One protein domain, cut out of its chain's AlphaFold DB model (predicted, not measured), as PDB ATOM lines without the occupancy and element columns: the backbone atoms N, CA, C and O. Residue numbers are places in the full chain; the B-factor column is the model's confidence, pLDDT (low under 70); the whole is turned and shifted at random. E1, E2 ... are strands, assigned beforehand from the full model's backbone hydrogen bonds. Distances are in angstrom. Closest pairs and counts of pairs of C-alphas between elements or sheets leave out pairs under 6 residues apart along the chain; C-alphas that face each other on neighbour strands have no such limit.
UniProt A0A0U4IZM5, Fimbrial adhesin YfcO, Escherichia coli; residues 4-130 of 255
ATOM      1  N   SER A   4     -39.478 -34.146  46.435       85.38
ATOM      2  CA  SER A   4     -39.133 -33.911  45.031       85.38
ATOM      3  C   SER A   4     -39.923 -32.756  44.434       85.38
ATOM      4  O   SER A   4     -41.111 -32.597  44.702       85.38
ATOM      5  N   PHE A   5     -39.250 -31.984  43.591       88.44
ATOM      6  CA  PHE A   5     -39.797 -30.873  42.828       88.44
ATOM      7  C   PHE A   5     -39.591 -31.177  41.344       88.44
ATOM      8  O   PHE A   5     -38.459 -31.189  40.863       88.44
ATOM      9  N   ASP A   6     -40.667 -31.463  40.616       87.19
ATOM     10  CA  ASP A   6     -40.555 -31.963  39.237       87.19
ATOM     11  C   ASP A   6     -40.268 -30.873  38.191       87.19
ATOM     12  O   ASP A   6     -39.925 -31.195  37.055       87.19
ATOM     13  N   SER A   7     -40.405 -29.590  38.542       90.75
ATOM     14  CA  SER A   7     -40.213 -28.484  37.599       90.75
ATOM     15  C   SER A   7     -39.668 -27.232  38.286       90.75
ATOM     16  O   SER A   7     -40.394 -26.278  38.565       90.75
ATOM     17  N   VAL A   8     -38.366 -27.237  38.575       94.31
ATOM     18  CA  VAL A   8     -37.657 -26.082  39.143       94.31
ATOM     19  C   VAL A   8     -36.890 -25.369  38.042       94.31
ATOM     20  O   VAL A   8     -35.892 -25.886  37.543       94.31
ATOM     21  N   ARG A   9     -37.351 -24.181  37.646       96.00
ATOM     22  CA  ARG A   9     -36.679 -23.360  36.634       96.00
ATOM     23  C   ARG A   9     -35.661 -22.440  37.290       96.00
ATOM     24  O   ARG A   9     -36.062 -21.514  37.978       96.00
ATOM     25  N   VAL A  10     -34.380 -22.653  37.010       96.25
ATOM     26  CA  VAL A  10     -33.262 -21.820  37.470       96.25
ATOM     27  C   VAL A  10     -32.691 -21.045  36.288       96.25
ATOM     28  O   VAL A  10     -32.437 -21.617  35.227       96.25
ATOM     29  N   TYR A  11     -32.499 -19.742  36.460       96.75
ATOM     30  CA  TYR A  11     -31.906 -18.887  35.434       96.75
ATOM     31  C   TYR A  11     -30.383 -18.930  35.487       96.75
ATOM     32  O   TYR A  11     -29.809 -19.181  36.544       96.75
ATOM     33  N   TYR A  12     -29.744 -18.663  34.351       94.94
ATOM     34  CA  TYR A  12     -28.297 -18.509  34.252       94.94
ATOM     35  C   TYR A  12     -27.902 -17.542  33.136       94.94
ATOM     36  O   TYR A  12     -28.703 -17.205  32.256       94.94
ATOM     37  N   ALA A  13     -26.655 -17.075  33.185       94.62
ATOM     38  CA  ALA A  13     -26.074 -16.278  32.117       94.62
ATOM     39  C   ALA A  13     -25.420 -17.198  31.084       94.62
ATOM     40  O   ALA A  13     -24.479 -17.929  31.381       94.62
ATOM     41  N   MET A  14     -25.901 -17.131  29.848       92.38
ATOM     42  CA  MET A  14     -25.249 -17.765  28.710       92.38
ATOM     43  C   MET A  14     -24.344 -16.738  28.027       92.38
ATOM     44  O   MET A  14     -24.795 -15.635  27.703       92.38
ATOM     45  N   ASP A  15     -23.073 -17.074  27.817       90.25
ATOM     46  CA  ASP A  15     -22.115 -16.175  27.179       90.25
ATOM     47  C   ASP A  15     -22.474 -15.891  25.711       90.25
ATOM     48  O   ASP A  15     -23.098 -16.691  25.010       90.25
ATOM     49  N   LYS A  16     -22.116 -14.685  25.259       89.00
ATOM     50  CA  LYS A  16     -22.239 -14.247  23.859       89.00
ATOM     51  C   LYS A  16     -20.877 -14.035  23.195       89.00
ATOM     52  O   LYS A  16     -20.824 -13.699  22.012       89.00
ATOM     53  N   VAL A  17     -19.790 -14.156  23.955       83.06
ATOM     54  CA  VAL A  17     -18.440 -13.791  23.521       83.06
ATOM     55  C   VAL A  17     -17.777 -14.993  22.863       83.06
ATOM     56  O   VAL A  17     -17.487 -15.996  23.501       83.06
ATOM     57  N   THR A  18     -17.503 -14.887  21.567       77.25
ATOM     58  CA  THR A  18     -16.861 -15.966  20.813       77.25
ATOM     59  C   THR A  18     -15.407 -16.157  21.256       77.25
ATOM     60  O   THR A  18     -14.653 -15.192  21.341       77.25
ATOM     61  N   GLY A  19     -14.993 -17.406  21.493       71.38
ATOM     62  CA  GLY A  19     -13.604 -17.749  21.834       71.38
ATOM     63  C   GLY A  19     -13.245 -17.646  23.320       71.38
ATOM     64  O   GLY A  19     -12.100 -17.917  23.675       71.38
ATOM     65  N   ALA A  20     -14.204 -17.309  24.186       75.62
ATOM     66  CA  ALA A  20     -14.074 -17.406  25.636       75.62
ATOM     67  C   ALA A  20     -15.030 -18.490  26.159       75.62
ATOM     68  O   ALA A  20     -16.115 -18.670  25.616       75.62
ATOM     69  N   VAL A  21     -14.618 -19.233  27.187       77.38
ATOM     70  CA  VAL A  21     -15.452 -20.276  27.804       77.38
ATOM     71  C   VAL A  21     -15.869 -19.784  29.177       77.38
ATOM     72  O   VAL A  21     -15.021 -19.589  30.049       77.38
ATOM     73  N   ALA A  22     -17.169 -19.564  29.362       82.31
ATOM     74  CA  ALA A  22     -17.708 -19.267  30.677       82.31
ATOM     75  C   ALA A  22     -17.627 -20.511  31.569       82.31
ATOM     76  O   ALA A  22     -17.924 -21.627  31.138       82.31
ATOM     77  N   SER A  23     -17.277 -20.309  32.835       87.56
ATOM     78  CA  SER A  23     -17.544 -21.299  33.873       87.56
ATOM     79  C   SER A  23     -18.900 -20.989  34.495       87.56
ATOM     80  O   SER A  23     -19.214 -19.829  34.764       87.56
ATOM     81  N   SER A  24     -19.727 -22.010  34.691       89.88
ATOM     82  CA  SER A  24     -20.999 -21.865  35.392       89.88
ATOM     83  C   SER A  24     -21.126 -22.950  36.449       89.88
ATOM     84  O   SER A  24     -20.795 -24.113  36.212       89.88
ATOM     85  N   VAL A  25     -21.599 -22.563  37.628       95.50
ATOM     86  CA  VAL A  25     -21.879 -23.479  38.736       95.50
ATOM     87  C   VAL A  25     -23.286 -23.237  39.249       95.50
ATOM     88  O   VAL A  25     -23.712 -22.089  39.395       95.50
ATOM     89  N   PHE A  26     -23.995 -24.318  39.556       96.06
ATOM     90  CA  PHE A  26     -25.253 -24.242  40.288       96.06
ATOM     91  C   PHE A  26     -24.965 -24.367  41.776       96.06
ATOM     92  O   PHE A  26     -24.401 -25.361  42.236       96.06
ATOM     93  N   ASN A  27     -25.337 -23.337  42.521       97.19
ATOM     94  CA  ASN A  27     -25.273 -23.325  43.968       97.19
ATOM     95  C   ASN A  27     -26.632 -23.754  44.513       97.19
ATOM     96  O   ASN A  27     -27.680 -23.312  44.037       97.19
ATOM     97  N   VAL A  28     -26.586 -24.620  45.514       96.50
ATOM     98  CA  VAL A  28     -27.758 -25.130  46.215       96.50
ATOM     99  C   VAL A  28     -27.581 -24.846  47.691       96.50
ATOM    100  O   VAL A  28     -26.538 -25.173  48.249       96.50
ATOM    101  N   THR A  29     -28.601 -24.296  48.329       96.19
ATOM    102  CA  THR A  29     -28.665 -24.179  49.786       96.19
ATOM    103  C   THR A  29     -29.867 -24.975  50.262       96.19
ATOM    104  O   THR A  29     -30.955 -24.812  49.723       96.19
ATOM    105  N   VAL A  30     -29.694 -25.836  51.259       94.81
ATOM    106  CA  VAL A  30     -30.802 -26.517  51.938       94.81
ATOM    107  C   VAL A  30     -30.791 -26.077  53.393       94.81
ATOM    108  O   VAL A  30     -29.857 -26.381  54.133       94.81
ATOM    109  N   ILE A  31     -31.817 -25.333  53.790       94.12
ATOM    110  CA  ILE A  31     -32.030 -24.882  55.165       94.12
ATOM    111  C   ILE A  31     -33.078 -25.796  55.776       94.12
ATOM    112  O   ILE A  31     -34.192 -25.893  55.268       94.12
ATOM    113  N   THR A  32     -32.728 -26.441  56.880       92.12
ATOM    114  CA  THR A  32     -33.620 -27.303  57.656       92.12
ATOM    115  C   THR A  32     -33.701 -26.799  59.101       92.12
ATOM    116  O   THR A  32     -32.928 -25.915  59.509       92.12
ATOM    117  N   PRO A  33     -34.579 -27.378  59.938       90.88
ATOM    118  CA  PRO A  33     -34.570 -27.073  61.362       90.88
ATOM    119  C   PRO A  33     -33.246 -27.409  62.058       90.88
ATOM    120  O   PRO A  33     -32.898 -26.753  63.036       90.88
ATOM    121  N   LYS A  34     -32.484 -28.385  61.544       89.62
ATOM    122  CA  LYS A  34     -31.290 -28.933  62.210       89.62
ATOM    123  C   LYS A  34     -29.963 -28.470  61.613       89.62
ATOM    124  O   LYS A  34     -28.959 -28.479  62.316       89.62
ATOM    125  N   GLU A  35     -29.940 -28.084  60.342       91.69
ATOM    126  CA  GLU A  35     -28.714 -27.676  59.649       91.69
ATOM    127  C   GLU A  35     -28.984 -26.713  58.488       91.69
ATOM    128  O   GLU A  35     -30.097 -26.642  57.961       91.69
ATOM    129  N   VAL A  36     -27.931 -26.010  58.065       95.12
ATOM    130  CA  VAL A  36     -27.873 -25.308  56.779       95.12
ATOM    131  C   VAL A  36     -26.737 -25.910  55.967       95.12
ATOM    132  O   VAL A  36     -25.580 -25.875  56.385       95.12
ATOM    133  N   ALA A  37     -27.078 -26.469  54.813       95.38
ATOM    134  CA  ALA A  37     -26.159 -27.183  53.946       95.38
ATOM    135  C   ALA A  37     -26.009 -26.479  52.597       95.38
ATOM    136  O   ALA A  37     -26.979 -25.962  52.043       95.38
ATOM    137  N   TYR A  38     -24.797 -26.503  52.050       96.81
ATOM    138  CA  TYR A  38     -24.444 -25.857  50.793       96.81
ATOM    139  C   TYR A  38     -23.902 -26.880  49.800       96.81
ATOM    140  O   TYR A  38     -23.087 -27.740  50.139       96.81
ATOM    141  N   GLY A  39     -24.332 -26.759  48.551       96.94
ATOM    142  CA  GLY A  39     -23.938 -27.597  47.435       96.94
ATOM    143  C   GLY A  39     -23.457 -26.772  46.254       96.94
ATOM    144  O   GLY A  39     -23.977 -25.692  45.987       96.94
ATOM    145  N   LYS A  40     -22.479 -27.309  45.527       97.69
ATOM    146  CA  LYS A  40     -22.056 -26.801  44.221       97.69
ATOM    147  C   LYS A  40     -22.131 -27.926  43.212       97.69
ATOM    148  O   LYS A  40     -21.643 -29.023  43.487       97.69
ATOM    149  N   TYR A  41     -22.709 -27.637  42.058       97.00
ATOM    150  CA  TYR A  41     -22.906 -28.584  40.974       97.00
ATOM    151  C   TYR A  41     -22.323 -28.017  39.693       97.00
ATOM    152  O   TYR A  41     -22.375 -26.808  39.446       97.00
ATOM    153  N   ASP A  42     -21.775 -28.917  38.893       92.75
ATOM    154  CA  ASP A  42     -21.359 -28.611  37.538       92.75
ATOM    155  C   ASP A  42     -22.594 -28.303  36.682       92.75
ATOM    156  O   ASP A  42     -23.619 -28.975  36.795       92.75
ATOM    157  N   SER A  43     -22.503 -27.264  35.856       85.56
ATOM    158  CA  SER A  43     -23.582 -26.838  34.961       85.56
ATOM    159  C   SER A  43     -23.504 -27.471  33.571       85.56
ATOM    160  O   SER A  43     -24.453 -27.344  32.796       85.56
ATOM    161  N   PHE A  44     -22.406 -28.163  33.240       84.25
ATOM    162  CA  PHE A  44     -22.267 -28.870  31.970       84.25
ATOM    163  C   PHE A  44     -23.068 -30.177  31.988       84.25
ATOM    164  O   PHE A  44     -22.626 -31.187  32.534       84.25
ATOM    165  N   ALA A  45     -24.249 -30.153  31.372       86.81
ATOM    166  CA  ALA A  45     -25.148 -31.298  31.287       86.81
ATOM    167  C   ALA A  45     -26.035 -31.239  30.038       86.81
ATOM    168  O   ALA A  45     -26.382 -30.160  29.552       86.81
ATOM    169  N   TYR A  46     -26.437 -32.409  29.546       90.00
ATOM    170  CA  TYR A  46     -27.482 -32.568  28.544       90.00
ATOM    171  C   TYR A  46     -28.825 -32.894  29.201       90.00
ATOM    172  O   TYR A  46     -28.919 -33.285  30.364       90.00
ATOM    173  N   LYS A  47     -29.909 -32.726  28.443       94.06
ATOM    174  CA  LYS A  47     -31.248 -33.111  28.896       94.06
ATOM    175  C   LYS A  47     -31.279 -34.608  29.226       94.06
ATOM    176  O   LYS A  47     -30.954 -35.433  28.379       94.06
ATOM    177  N   GLY A  48     -31.720 -34.935  30.437       94.56
ATOM    178  CA  GLY A  48     -31.716 -36.280  31.011       94.56
ATOM    179  C   GLY A  48     -30.542 -36.547  31.957       94.56
ATOM    180  O   GLY A  48     -30.628 -37.483  32.749       94.56
ATOM    181  N   ASP A  49     -29.492 -35.722  31.926       95.69
ATOM    182  CA  ASP A  49     -28.332 -35.905  32.792       95.69
ATOM    183  C   ASP A  49     -28.628 -35.458  34.225       95.69
ATOM    184  O   ASP A  49     -29.307 -34.456  34.481       95.69
ATOM    185  N   THR A  50     -28.040 -36.182  35.171       96.06
ATOM    186  CA  THR A  50     -27.910 -35.736  36.556       96.06
ATOM    187  C   THR A  50     -26.674 -34.852  36.673       96.06
ATOM    188  O   THR A  50     -25.573 -35.287  36.327       96.06
ATOM    189  N   LEU A  51     -26.830 -33.637  37.204       95.44
ATOM    190  CA  LEU A  51     -25.703 -32.736  37.422       95.44
ATOM    191  C   LEU A  51     -24.678 -33.358  38.372       95.44
ATOM    192  O   LEU A  51     -25.018 -33.921  39.417       95.44
ATOM    193  N   ARG A  52     -23.398 -33.204  38.032       95.62
ATOM    194  CA  ARG A  52     -22.299 -33.684  38.867       95.62
ATOM    195  C   ARG A  52     -22.142 -32.795  40.099       95.62
ATOM    196  O   ARG A  52     -21.916 -31.594  39.981       95.62
ATOM    197  N   VAL A  53     -22.162 -33.407  41.280       96.56
ATOM    198  CA  VAL A  53     -21.819 -32.732  42.539       96.56
ATOM    199  C   VAL A  53     -20.323 -32.399  42.543       96.56
ATOM    200  O   VAL A  53     -19.480 -33.282  42.381       96.56
ATOM    201  N   ILE A  54     -19.992 -31.125  42.744       97.25
ATOM    202  CA  ILE A  54     -18.621 -30.641  42.963       97.25
ATOM    203  C   ILE A  54     -18.299 -30.686  44.458       97.25
ATOM    204  O   ILE A  54     -17.243 -31.170  44.857       97.25
ATOM    205  N   SER A  55     -19.215 -30.187  45.289       97.62
ATOM    206  CA  SER A  55     -19.072 -30.180  46.746       97.62
ATOM    207  C   SER A  55     -20.431 -30.174  47.430       97.62
ATOM    208  O   SER A  55     -21.373 -29.578  46.911       97.62
ATOM    209  N   TRP A  56     -20.506 -30.762  48.621       96.75
ATOM    210  CA  TRP A  56     -21.681 -30.746  49.488       96.75
ATOM    211  C   TRP A  56     -21.240 -30.671  50.950       96.75
ATOM    212  O   TRP A  56     -20.318 -31.387  51.337       96.75
ATOM    213  N   SER A  57     -21.864 -29.795  51.739       96.56
ATOM    214  CA  SER A  57     -21.514 -29.589  53.151       96.56
ATOM    215  C   SER A  57     -22.510 -30.187  54.146       96.56
ATOM    216  O   SER A  57     -22.260 -30.111  55.345       96.56
ATOM    217  N   GLY A  58     -23.652 -30.702  53.682       92.81
ATOM    218  CA  GLY A  58     -24.687 -31.252  54.560       92.81
ATOM    219  C   GLY A  58     -24.326 -32.629  55.100       92.81
ATOM    220  O   GLY A  58     -23.535 -33.357  54.497       92.81
ATOM    221  N   SER A  59     -24.930 -32.998  56.228       90.62
ATOM    222  CA  SER A  59     -24.701 -34.304  56.859       90.62
ATOM    223  C   SER A  59     -25.331 -35.470  56.082       90.62
ATOM    224  O   SER A  59     -24.833 -36.595  56.142       90.62
ATOM    225  N   GLY A  60     -26.411 -35.203  55.339       87.81
ATOM    226  CA  GLY A  60     -27.072 -36.158  54.444       87.81
ATOM    227  C   GLY A  60     -26.476 -36.202  53.034       87.81
ATOM    228  O   GLY A  60     -25.468 -35.563  52.739       87.81
ATOM    229  N   SER A  61     -27.123 -36.935  52.124       90.75
ATOM    230  CA  SER A  61     -26.751 -36.903  50.707       90.75
ATOM    231  C   SER A  61     -27.096 -35.558  50.061       90.75
ATOM    232  O   SER A  61     -28.054 -34.880  50.434       90.75
ATOM    233  N   ALA A  62     -26.299 -35.173  49.067       93.69
ATOM    234  CA  ALA A  62     -26.560 -33.982  48.277       93.69
ATOM    235  C   ALA A  62     -27.863 -34.145  47.462       93.69
ATOM    236  O   ALA A  62     -28.152 -35.258  47.002       93.69
ATOM    237  N   PRO A  63     -28.646 -33.069  47.251       94.50
ATOM    238  CA  PRO A  63     -29.778 -33.094  46.333       94.50
ATOM    239  C   PRO A  63     -29.418 -33.634  44.941       94.50
ATOM    240  O   PRO A  63     -28.358 -33.362  44.389       94.50
ATOM    241  N   THR A  64     -30.322 -34.396  44.336       95.25
ATOM    242  CA  THR A  64     -30.168 -34.855  42.949       95.25
ATOM    243  C   THR A  64     -30.841 -33.857  42.021       95.25
ATOM    244  O   THR A  64     -32.030 -33.595  42.182       95.25
ATOM    245  N   LEU A  65     -30.097 -33.302  41.063       95.81
ATOM    246  CA  LEU A  65     -30.600 -32.347  40.074       95.81
ATOM    247  C   LEU A  65     -30.539 -33.004  38.694       95.81
ATOM    248  O   LEU A  65     -29.450 -33.190  38.158       95.81
ATOM    249  N   VAL A  66     -31.690 -33.353  38.124       96.56
ATOM    250  CA  VAL A  66     -31.789 -33.921  36.771       96.56
ATOM    251  C   VAL A  66     -32.247 -32.835  35.810       96.56
ATOM    252  O   VAL A  66     -33.321 -32.261  36.000       96.56
ATOM    253  N   LEU A  67     -31.452 -32.545  34.780       96.69
ATOM    254  CA  LEU A  67     -31.793 -31.544  33.772       96.69
ATOM    255  C   LEU A  67     -32.927 -32.065  32.883       96.69
ATOM    256  O   LEU A  67     -32.793 -33.078  32.205       96.69
ATOM    257  N   THR A  68     -34.051 -31.356  32.858       97.00
ATOM    258  CA  THR A  68     -35.249 -31.752  32.094       97.00
ATOM    259  C   THR A  68     -35.517 -30.855  30.894       97.00
ATOM    260  O   THR A  68     -36.117 -31.306  29.918       97.00
ATOM    261  N   ASP A  69     -35.072 -29.602  30.928       95.94
ATOM    262  CA  ASP A  69     -35.252 -28.648  29.836       95.94
ATOM    263  C   ASP A  69     -34.260 -27.492  29.946       95.94
ATOM    264  O   ASP A  69     -33.819 -27.183  31.051       95.94
ATOM    265  N   PHE A  70     -33.931 -26.835  28.838       94.44
ATOM    266  CA  PHE A  70     -33.156 -25.595  28.844       94.44
ATOM    267  C   PHE A  70     -33.383 -24.808  27.552       94.44
ATOM    268  O   PHE A  70     -33.503 -25.402  26.482       94.44
ATOM    269  N   ASP A  71     -33.416 -23.481  27.651       95.19
ATOM    270  CA  ASP A  71     -33.462 -22.576  26.499       95.19
ATOM    271  C   ASP A  71     -33.042 -21.155  26.923       95.19
ATOM    272  O   ASP A  71     -32.829 -20.846  28.099       95.19
ATOM    273  N   THR A  72     -32.927 -20.261  25.950       95.56
ATOM    274  CA  THR A  72     -32.815 -18.818  26.145       95.56
ATOM    275  C   THR A  72     -34.162 -18.192  26.508       95.56
ATOM    276  O   THR A  72     -35.225 -18.685  26.138       95.56
ATOM    277  N   ILE A  73     -34.133 -17.074  27.234       97.38
ATOM    278  CA  ILE A  73     -35.342 -16.341  27.635       97.38
ATOM    279  C   ILE A  73     -35.080 -14.830  27.655       97.38
ATOM    280  O   ILE A  73     -33.943 -14.371  27.552       97.38
ATOM    281  N   ASN A  74     -36.137 -14.022  27.770       96.44
ATOM    282  CA  ASN A  74     -36.010 -12.570  27.877       96.44
ATOM    283  C   ASN A  74     -35.147 -12.168  29.090       96.44
ATOM    284  O   ASN A  74     -35.355 -12.667  30.199       96.44
ATOM    285  N   ASN A  75     -34.238 -11.210  28.875       95.75
ATOM    286  CA  ASN A  75     -33.328 -10.669  29.889       95.75
ATOM    287  C   ASN A  75     -34.035 -10.069  31.113       95.75
ATOM    288  O   ASN A  75     -33.408  -9.954  32.160       95.75
ATOM    289  N   SER A  76     -35.329  -9.742  31.032       95.62
ATOM    290  CA  SER A  76     -36.125  -9.322  32.192       95.62
ATOM    291  C   SER A  76     -36.168 -10.362  33.320       95.62
ATOM    292  O   SER A  76     -36.411  -9.993  34.463       95.62
ATOM    293  N   ASN A  77     -35.922 -11.644  33.020       96.44
ATOM    294  CA  ASN A  77     -35.844 -12.719  34.019       96.44
ATOM    295  C   ASN A  77     -34.468 -12.818  34.698       96.44
ATOM    296  O   ASN A  77     -34.325 -13.533  35.685       96.44
ATOM    297  N   CYS A  78     -33.472 -12.082  34.199       96.56
ATOM    298  CA  CYS A  78     -32.135 -11.987  34.771       96.56
ATOM    299  C   CYS A  78     -31.821 -10.517  35.126       96.56
ATOM    300  O   CYS A  78     -31.054  -9.859  34.416       96.56
ATOM    301  N   PRO A  79     -32.410  -9.955  36.200       94.06
ATOM    302  CA  PRO A  79     -32.120  -8.594  36.643       94.06
ATOM    303  C   PRO A  79     -30.619  -8.365  36.840       94.06
ATOM    304  O   PRO A  79     -29.917  -9.223  37.373       94.06
ATOM    305  N   GLY A  80     -30.127  -7.205  36.403       92.88
ATOM    306  CA  GLY A  80     -28.719  -6.820  36.544       92.88
ATOM    307  C   GLY A  80     -27.745  -7.500  35.575       92.88
ATOM    308  O   GLY A  80     -26.549  -7.244  35.667       92.88
ATOM    309  N   ILE A  81     -28.219  -8.340  34.645       95.25
ATOM    310  CA  ILE A  81     -27.345  -8.992  33.664       95.25
ATOM    311  C   ILE A  81     -26.728  -7.973  32.691       95.25
ATOM    312  O   ILE A  81     -27.431  -7.139  32.110       95.25
ATOM    313  N   ASP A  82     -25.415  -8.062  32.451       94.94
ATOM    314  CA  ASP A  82     -24.781  -7.302  31.371       94.94
ATOM    315  C   ASP A  82     -25.096  -7.953  30.018       94.94
ATOM    316  O   ASP A  82     -24.456  -8.911  29.581       94.94
ATOM    317  N   THR A  83     -26.091  -7.394  29.332       94.62
ATOM    318  CA  THR A  83     -26.581  -7.891  28.037       94.62
ATOM    319  C   THR A  83     -25.584  -7.754  26.875       94.62
ATOM    320  O   THR A  83     -25.810  -8.311  25.787       94.62
ATOM    321  N   LYS A  84     -24.475  -7.023  27.066       92.50
ATOM    322  CA  LYS A  84     -23.377  -6.967  26.090       92.50
ATOM    323  C   LYS A  84     -22.541  -8.243  26.132       92.50
ATOM    324  O   LYS A  84     -22.106  -8.698  25.078       92.50
ATOM    325  N   ILE A  85     -22.370  -8.823  27.319       93.12
ATOM    326  CA  ILE A  85     -21.511  -9.987  27.576       93.12
ATOM    327  C   ILE A  85     -22.330 -11.283  27.577       93.12
ATOM    328  O   ILE A  85     -21.923 -12.285  26.987       93.12
ATOM    329  N   PHE A  86     -23.511 -11.244  28.192       94.88
ATOM    330  CA  PHE A  86     -24.357 -12.407  28.427       94.88
ATOM    331  C   PHE A  86     -25.751 -12.244  27.809       94.88
ATOM    332  O   PHE A  86     -26.202 -11.144  27.478       94.88
ATOM    333  N   ARG A  87     -26.464 -13.359  27.662       94.75
ATOM    334  CA  ARG A  87     -27.918 -13.412  27.471       94.75
ATOM    335  C   ARG A  87     -28.540 -14.264  28.571       94.75
ATOM    336  O   ARG A  87     -27.911 -15.207  29.046       94.75
ATOM    337  N   CYS A  88     -29.769 -13.942  28.954       97.00
ATOM    338  CA  CYS A  88     -30.503 -14.727  29.935       97.00
ATOM    339  C   CYS A  88     -30.949 -16.066  29.333       97.00
ATOM    340  O   CYS A  88     -31.445 -16.134  28.203       97.00
ATOM    341  N   ALA A  89     -30.772 -17.130  30.101       95.88
ATOM    342  CA  ALA A  89     -31.213 -18.472  29.770       95.88
ATOM    343  C   ALA A  89     -31.747 -19.159  31.030       95.88
ATOM    344  O   ALA A  89     -31.603 -18.647  32.142       95.88
ATOM    345  N   TYR A  90     -32.401 -20.300  30.855       96.00
ATOM    346  CA  TYR A  90     -32.903 -21.104  31.956       96.00
ATOM    347  C   TYR A  90     -32.553 -22.574  31.774       96.00
ATOM    348  O   TYR A  90     -32.432 -23.071  30.657       96.00
ATOM    349  N   MET A  91     -32.462 -23.273  32.898       95.44
ATOM    350  CA  MET A  91     -32.511 -24.724  32.986       95.44
ATOM    351  C   MET A  91     -33.679 -25.111  33.893       95.44
ATOM    352  O   MET A  91     -33.913 -24.479  34.921       95.44
ATOM    353  N   THR A  92     -34.436 -26.130  33.507       96.81
ATOM    354  CA  THR A  92     -35.505 -26.710  34.323       96.81
ATOM    355  C   THR A  92     -35.032 -28.045  34.863       96.81
ATOM    356  O   THR A  92     -34.636 -28.924  34.096       96.81
ATOM    357  N   PHE A  93     -35.115 -28.219  36.173       96.50
ATOM    358  CA  PHE A  93     -34.662 -29.416  36.859       96.50
ATOM    359  C   PHE A  93     -35.819 -30.172  37.497       96.50
ATOM    360  O   PHE A  93     -36.731 -29.570  38.067       96.50
ATOM    361  N   LYS A  94     -35.708 -31.501  37.472       96.25
ATOM    362  CA  LYS A  94     -36.316 -32.350  38.488       96.25
ATOM    363  C   LYS A  94     -35.328 -32.463  39.640       96.25
ATOM    364  O   LYS A  94     -34.215 -32.954  39.449       96.25
ATOM    365  N   ILE A  95     -35.730 -31.997  40.815       93.81
ATOM    366  CA  ILE A  95     -34.877 -31.950  42.001       93.81
ATOM    367  C   ILE A  95     -35.416 -32.907  43.051       93.81
ATOM    368  O   ILE A  95     -36.590 -32.834  43.397       93.81
ATOM    369  N   THR A  96     -34.559 -33.765  43.596       92.94
ATOM    370  CA  THR A  96     -34.884 -34.626  44.741       92.94
ATOM    371  C   THR A  96     -33.962 -34.289  45.903       92.94
ATOM    372  O   THR A  96     -32.744 -34.431  45.798       92.94
ATOM    373  N   VAL A  97     -34.539 -33.842  47.016       87.62
ATOM    374  CA  VAL A  97     -33.822 -33.541  48.258       87.62
ATOM    375  C   VAL A  97     -33.846 -34.785  49.147       87.62
ATOM    376  O   VAL A  97     -34.845 -35.502  49.204       87.62
ATOM    377  N   ALA A  98     -32.713 -35.069  49.791       71.12
ATOM    378  CA  ALA A  98     -32.397 -36.362  50.392       71.12
ATOM    379  C   ALA A  98     -33.401 -36.877  51.433       71.12
ATOM    380  O   ALA A  98     -33.540 -38.092  51.568       71.12
ATOM    381  N   SER A  99     -34.104 -35.992  52.142       69.62
ATOM    382  CA  SER A  99     -35.122 -36.400  53.105       69.62
ATOM    383  C   SER A  99     -36.338 -35.482  53.100       69.62
ATOM    384  O   SER A  99     -36.227 -34.287  52.845       69.62
ATOM    385  N   ASP A 100     -37.507 -36.041  53.388       61.56
ATOM    386  CA  ASP A 100     -38.728 -35.305  53.724       61.56
ATOM    387  C   ASP A 100     -38.989 -35.228  55.239       61.56
ATOM    388  O   ASP A 100     -39.933 -34.570  55.673       61.56
ATOM    389  N   ASP A 101     -38.145 -35.870  56.050       67.94
ATOM    390  CA  ASP A 101     -38.302 -35.959  57.506       67.94
ATOM    391  C   ASP A 101     -37.635 -34.811  58.278       67.94
ATOM    392  O   ASP A 101     -37.584 -34.840  59.510       67.94
ATOM    393  N   TYR A 102     -37.151 -33.778  57.575       78.69
ATOM    394  CA  TYR A 102     -36.509 -32.617  58.199       78.69
ATOM    395  C   TYR A 102     -37.396 -31.947  59.256       78.69
ATOM    396  O   TYR A 102     -36.878 -31.364  60.209       78.69
ATOM    397  N   GLY A 103     -38.719 -32.055  59.094       84.75
ATOM    398  CA  GLY A 103     -39.695 -31.243  59.806       84.75
ATOM    399  C   GLY A 103     -39.780 -29.845  59.193       84.75
ATOM    400  O   GLY A 103     -38.817 -29.341  58.616       84.75
ATOM    401  N   CYS A 104     -40.953 -29.224  59.281       89.00
ATOM    402  CA  CYS A 104     -41.129 -27.852  58.821       89.00
ATOM    403  C   CYS A 104     -40.732 -26.842  59.906       89.00
ATOM    404  O   CYS A 104     -40.963 -27.112  61.087       89.00
ATOM    405  N   PRO A 105     -40.172 -25.682  59.519       91.44
ATOM    406  CA  PRO A 105     -39.943 -25.225  58.147       91.44
ATOM    407  C   PRO A 105     -38.604 -25.719  57.580       91.44
ATOM    408  O   PRO A 105     -37.612 -25.849  58.294       91.44
ATOM    409  N   TRP A 106     -38.564 -25.940  56.269       92.00
ATOM    410  CA  TRP A 106     -37.322 -26.120  55.523       92.00
ATOM    411  C   TRP A 106     -37.474 -25.522  54.127       92.00
ATOM    412  O   TRP A 106     -38.592 -25.345  53.644       92.00
ATOM    413  N   ILE A 107     -36.362 -25.201  53.475       93.69
ATOM    414  CA  ILE A 107     -36.345 -24.616  52.134       93.69
ATOM    415  C   ILE A 107     -35.095 -25.057  51.377       93.69
ATOM    416  O   ILE A 107     -34.007 -25.146  51.949       93.69
ATOM    417  N   ALA A 108     -35.256 -25.336  50.086       94.38
ATOM    418  CA  ALA A 108     -34.151 -25.493  49.158       94.38
ATOM    419  C   ALA A 108     -34.099 -24.294  48.204       94.38
ATOM    420  O   ALA A 108     -35.096 -23.950  47.568       94.38
ATOM    421  N   SER A 109     -32.931 -23.674  48.115       95.81
ATOM    422  CA  SER A 109     -32.647 -22.507  47.290       95.81
ATOM    423  C   SER A 109     -31.643 -22.869  46.202       95.81
ATOM    424  O   SER A 109     -30.665 -23.570  46.464       95.81
ATOM    425  N   PHE A 110     -31.850 -22.355  44.994       95.88
ATOM    426  CA  PHE A 110     -31.061 -22.676  43.811       95.88
ATOM    427  C   PHE A 110     -30.730 -21.402  43.047       95.88
ATOM    428  O   PHE A 110     -31.623 -20.623  42.720       95.88
ATOM    429  N   TYR A 111     -29.462 -21.197  42.713       96.50
ATOM    430  CA  TYR A 111     -29.051 -20.113  41.823       96.50
ATOM    431  C   TYR A 111     -27.793 -20.500  41.055       96.50
ATOM    432  O   TYR A 111     -26.980 -21.299  41.524       96.50
ATOM    433  N   SER A 112     -27.598 -19.919  39.875       96.62
ATOM    434  CA  SER A 112     -26.347 -20.082  39.135       96.62
ATOM    435  C   SER A 112     -25.403 -18.910  39.376       96.62
ATOM    436  O   SER A 112     -25.847 -17.760  39.440       96.62
ATOM    437  N   TYR A 113     -24.105 -19.190  39.396       96.31
ATOM    438  CA  TYR A 113     -23.064 -18.187  39.202       96.31
ATOM    439  C   TYR A 113     -22.309 -18.499  37.914       96.31
ATOM    440  O   TYR A 113     -21.819 -19.618  37.746       96.31
ATOM    441  N   THR A 114     -22.211 -17.505  37.037       95.06
ATOM    442  CA  THR A 114     -21.466 -17.573  35.783       95.06
ATOM    443  C   THR A 114     -20.304 -16.595  35.844       95.06
ATOM    444  O   THR A 114     -20.499 -15.413  36.119       95.06
ATOM    445  N   ASP A 115     -19.105 -17.072  35.538       94.06
ATOM    446  CA  ASP A 115     -17.903 -16.256  35.400       94.06
ATOM    447  C   ASP A 115     -17.331 -16.422  33.997       94.06
ATOM    448  O   ASP A 115     -17.074 -17.546  33.551       94.06
ATOM    449  N   LEU A 116     -17.140 -15.299  33.307       92.00
ATOM    450  CA  LEU A 116     -16.444 -15.233  32.032       92.00
ATOM    451  C   LEU A 116     -15.118 -14.485  32.243       92.00
ATOM    452  O   LEU A 116     -15.112 -13.246  32.297       92.00
ATOM    453  N   PRO A 117     -13.991 -15.214  32.356       89.38
ATOM    454  CA  PRO A 117     -12.707 -14.636  32.725       89.38
ATOM    455  C   PRO A 117     -12.304 -13.460  31.831       89.38
ATOM    456  O   PRO A 117     -12.257 -13.577  30.608       89.38
ATOM    457  N   GLY A 118     -11.996 -12.319  32.452       87.81
ATOM    458  CA  GLY A 118     -11.570 -11.098  31.755       87.81
ATOM    459  C   GLY A 118     -12.701 -10.239  31.177       87.81
ATOM    460  O   GLY A 118     -12.413  -9.162  30.660       87.81
ATOM    461  N   PHE A 119     -13.964 -10.664  31.294       90.88
ATOM    462  CA  PHE A 119     -15.119  -9.914  30.791       90.88
ATOM    463  C   PHE A 119     -16.080  -9.519  31.907       90.88
ATOM    464  O   PHE A 119     -16.433  -8.348  32.026       90.88
ATOM    465  N   GLY A 120     -16.488 -10.472  32.742       91.69
ATOM    466  CA  GLY A 120     -17.407 -10.202  33.842       91.69
ATOM    467  C   GLY A 120     -18.031 -11.466  34.405       91.69
ATOM    468  O   GLY A 120     -17.812 -12.568  33.904       91.69
ATOM    469  N   SER A 121     -18.842 -11.289  35.437       95.06
ATOM    470  CA  SER A 121     -19.574 -12.368  36.083       95.06
ATOM    471  C   SER A 121     -21.017 -11.970  36.351       95.06
ATOM    472  O   SER A 121     -21.386 -10.794  36.298       95.06
ATOM    473  N   TYR A 122     -21.851 -12.973  36.596       95.50
ATOM    474  CA  TYR A 122     -23.261 -12.788  36.876       95.50
ATOM    475  C   TYR A 122     -23.761 -13.837  37.868       95.50
ATOM    476  O   TYR A 122     -23.514 -15.032  37.707       95.50
ATOM    477  N   THR A 123     -24.514 -13.380  38.865       96.12
ATOM    478  CA  THR A 123     -25.273 -14.236  39.781       96.12
ATOM    479  C   THR A 123     -26.743 -14.132  39.405       96.12
ATOM    480  O   THR A 123     -27.314 -13.042  39.438       96.12
ATOM    481  N   ALA A 124     -27.347 -15.255  39.033       95.81
ATOM    482  CA  ALA A 124     -28.760 -15.299  38.681       95.81
ATOM    483  C   ALA A 124     -29.660 -15.179  39.923       95.81
ATOM    484  O   ALA A 124     -29.205 -15.468  41.033       95.81
ATOM    485  N   PRO A 125     -30.938 -14.791  39.752       94.62
ATOM    486  CA  PRO A 125     -31.903 -14.796  40.844       94.62
ATOM    487  C   PRO A 125     -32.007 -16.165  41.511       94.62
ATOM    488  O   PRO A 125     -31.987 -17.200  40.838       94.62
ATOM    489  N   THR A 126     -32.164 -16.150  42.830       95.19
ATOM    490  CA  THR A 126     -32.388 -17.361  43.610       95.19
ATOM    491  C   THR A 126     -33.821 -17.839  43.452       95.19
ATOM    492  O   THR A 126     -34.773 -17.068  43.535       95.19
ATOM    493  N   VAL A 127     -33.959 -19.136  43.219       95.00
ATOM    494  CA  VAL A 127     -35.229 -19.847  43.141       95.00
ATOM    495  C   VAL A 127     -35.370 -20.669  44.399       95.00
ATOM    496  O   VAL A 127     -34.420 -21.314  44.831       95.00
ATOM    497  N   HIS A 128     -36.556 -20.650  44.978       94.81
ATOM    498  CA  HIS A 128     -36.838 -21.260  46.260       94.81
ATOM    499  C   HIS A 128     -37.927 -22.312  46.096       94.81
ATOM    500  O   HIS A 128     -38.913 -22.087  45.393       94.81
ATOM    501  N   ASN A 129     -37.769 -23.453  46.759       92.50
ATOM    502  CA  ASN A 129     -38.772 -24.506  46.786       92.50
ATOM    503  C   ASN A 129     -38.855 -25.133  48.174       92.50
ATOM    504  O   ASN A 129     -37.850 -25.390  48.837       92.50
ATOM    505  N   THR A 130     -40.079 -25.425  48.589       91.69
ATOM    506  CA  THR A 130     -40.372 -26.181  49.800       91.69
ATOM    507  C   THR A 130     -41.678 -26.944  49.619       91.69
ATOM    508  O   THR A 130     -42.505 -26.578  48.786       91.69
TER     509      THR A 130
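This is residues 4 to 130 of the 255 residues of the protein "Fimbrial adhesin YfcO" of Escherichia coli (UniProt A0A0U4IZM5). Two strongly twisted sheets lie face to face as an elongated sandwich, a sheet of three strands, E1, E6 and E5, against a larger branched sheet of E2, E3, E4, E7, E8 and E9. Along one side the sandwich is nearly closed, where E1 comes close to E7, E8 and E9; on the other side, E4 and E5 stay apart. The printed part has 127 residues with nine named strands, E1 to E9 in order, and no named helix; the class is all strand. The small sheet has the order E1, E6, E5, antiparallel; the neighbour pairs of the large sheet are antiparallel too. The whole is compact, with a radius of gyration of the C-alphas of 14.8 A, and spans 46 by 26 by 25 A.

Find C-alpha 4 at (-39.133, -33.911, 45.031); from there E1 runs 30.4 A to residue 15, with a bend of 57 degrees at residue 7. Next come E2, residues 23 to 31, 26.0 A long, E3, residues 36 to 42, 20.6 A, and E4, residues 53 to 56. E5, residues 64 to 72, bends by 59 degrees at residue 68. E6 begins at C-alpha 86, (-24.357, -12.407, 28.427), and runs 30.5 A to residue 97, bending by 63 degrees at residue 94. E7, residues 107 to 116, is 29.8 A long; E8 holds residues 120 to 123, and E9 residues 127 to 129, ending at C-alpha 129, (-38.772, -24.506, 46.786).

Start in the branched sheet at E7, which has E2 on one side and E8 and E9 on the other; look at N 27 and O 111, 2.8 A apart, N 114 and O 122, 2.9 A, and N 110 and O 127, 2.8 A. E2, E3 and E4 form a meander, each strand the antiparallel neighbour of the one before, with N 39 and O 28 at 2.7 A and N 54 and O 40 at 2.8 A. In the small sheet, N 10 and O 91 of E1 and E6 are 2.8 A apart, and N 92 and O 69 of E6 and E5 2.7 A. The sheets' strands stand at 35 degrees to each other. The closest C-alphas of E1 and E7 are those of Tyr 12 and Ser 112, 5.5 A; of E1 and E9, Val 10 and Val 127, 6.3 A.

The C-alphas farthest apart, of Gly 19 and Gly 103, are 48.0 A apart. The printed part has no cut. The link from E5 to E6, residues 73 to 85, is long. The mean pLDDT of the printed part is 92.1, and residues 99 to 101 are under 70.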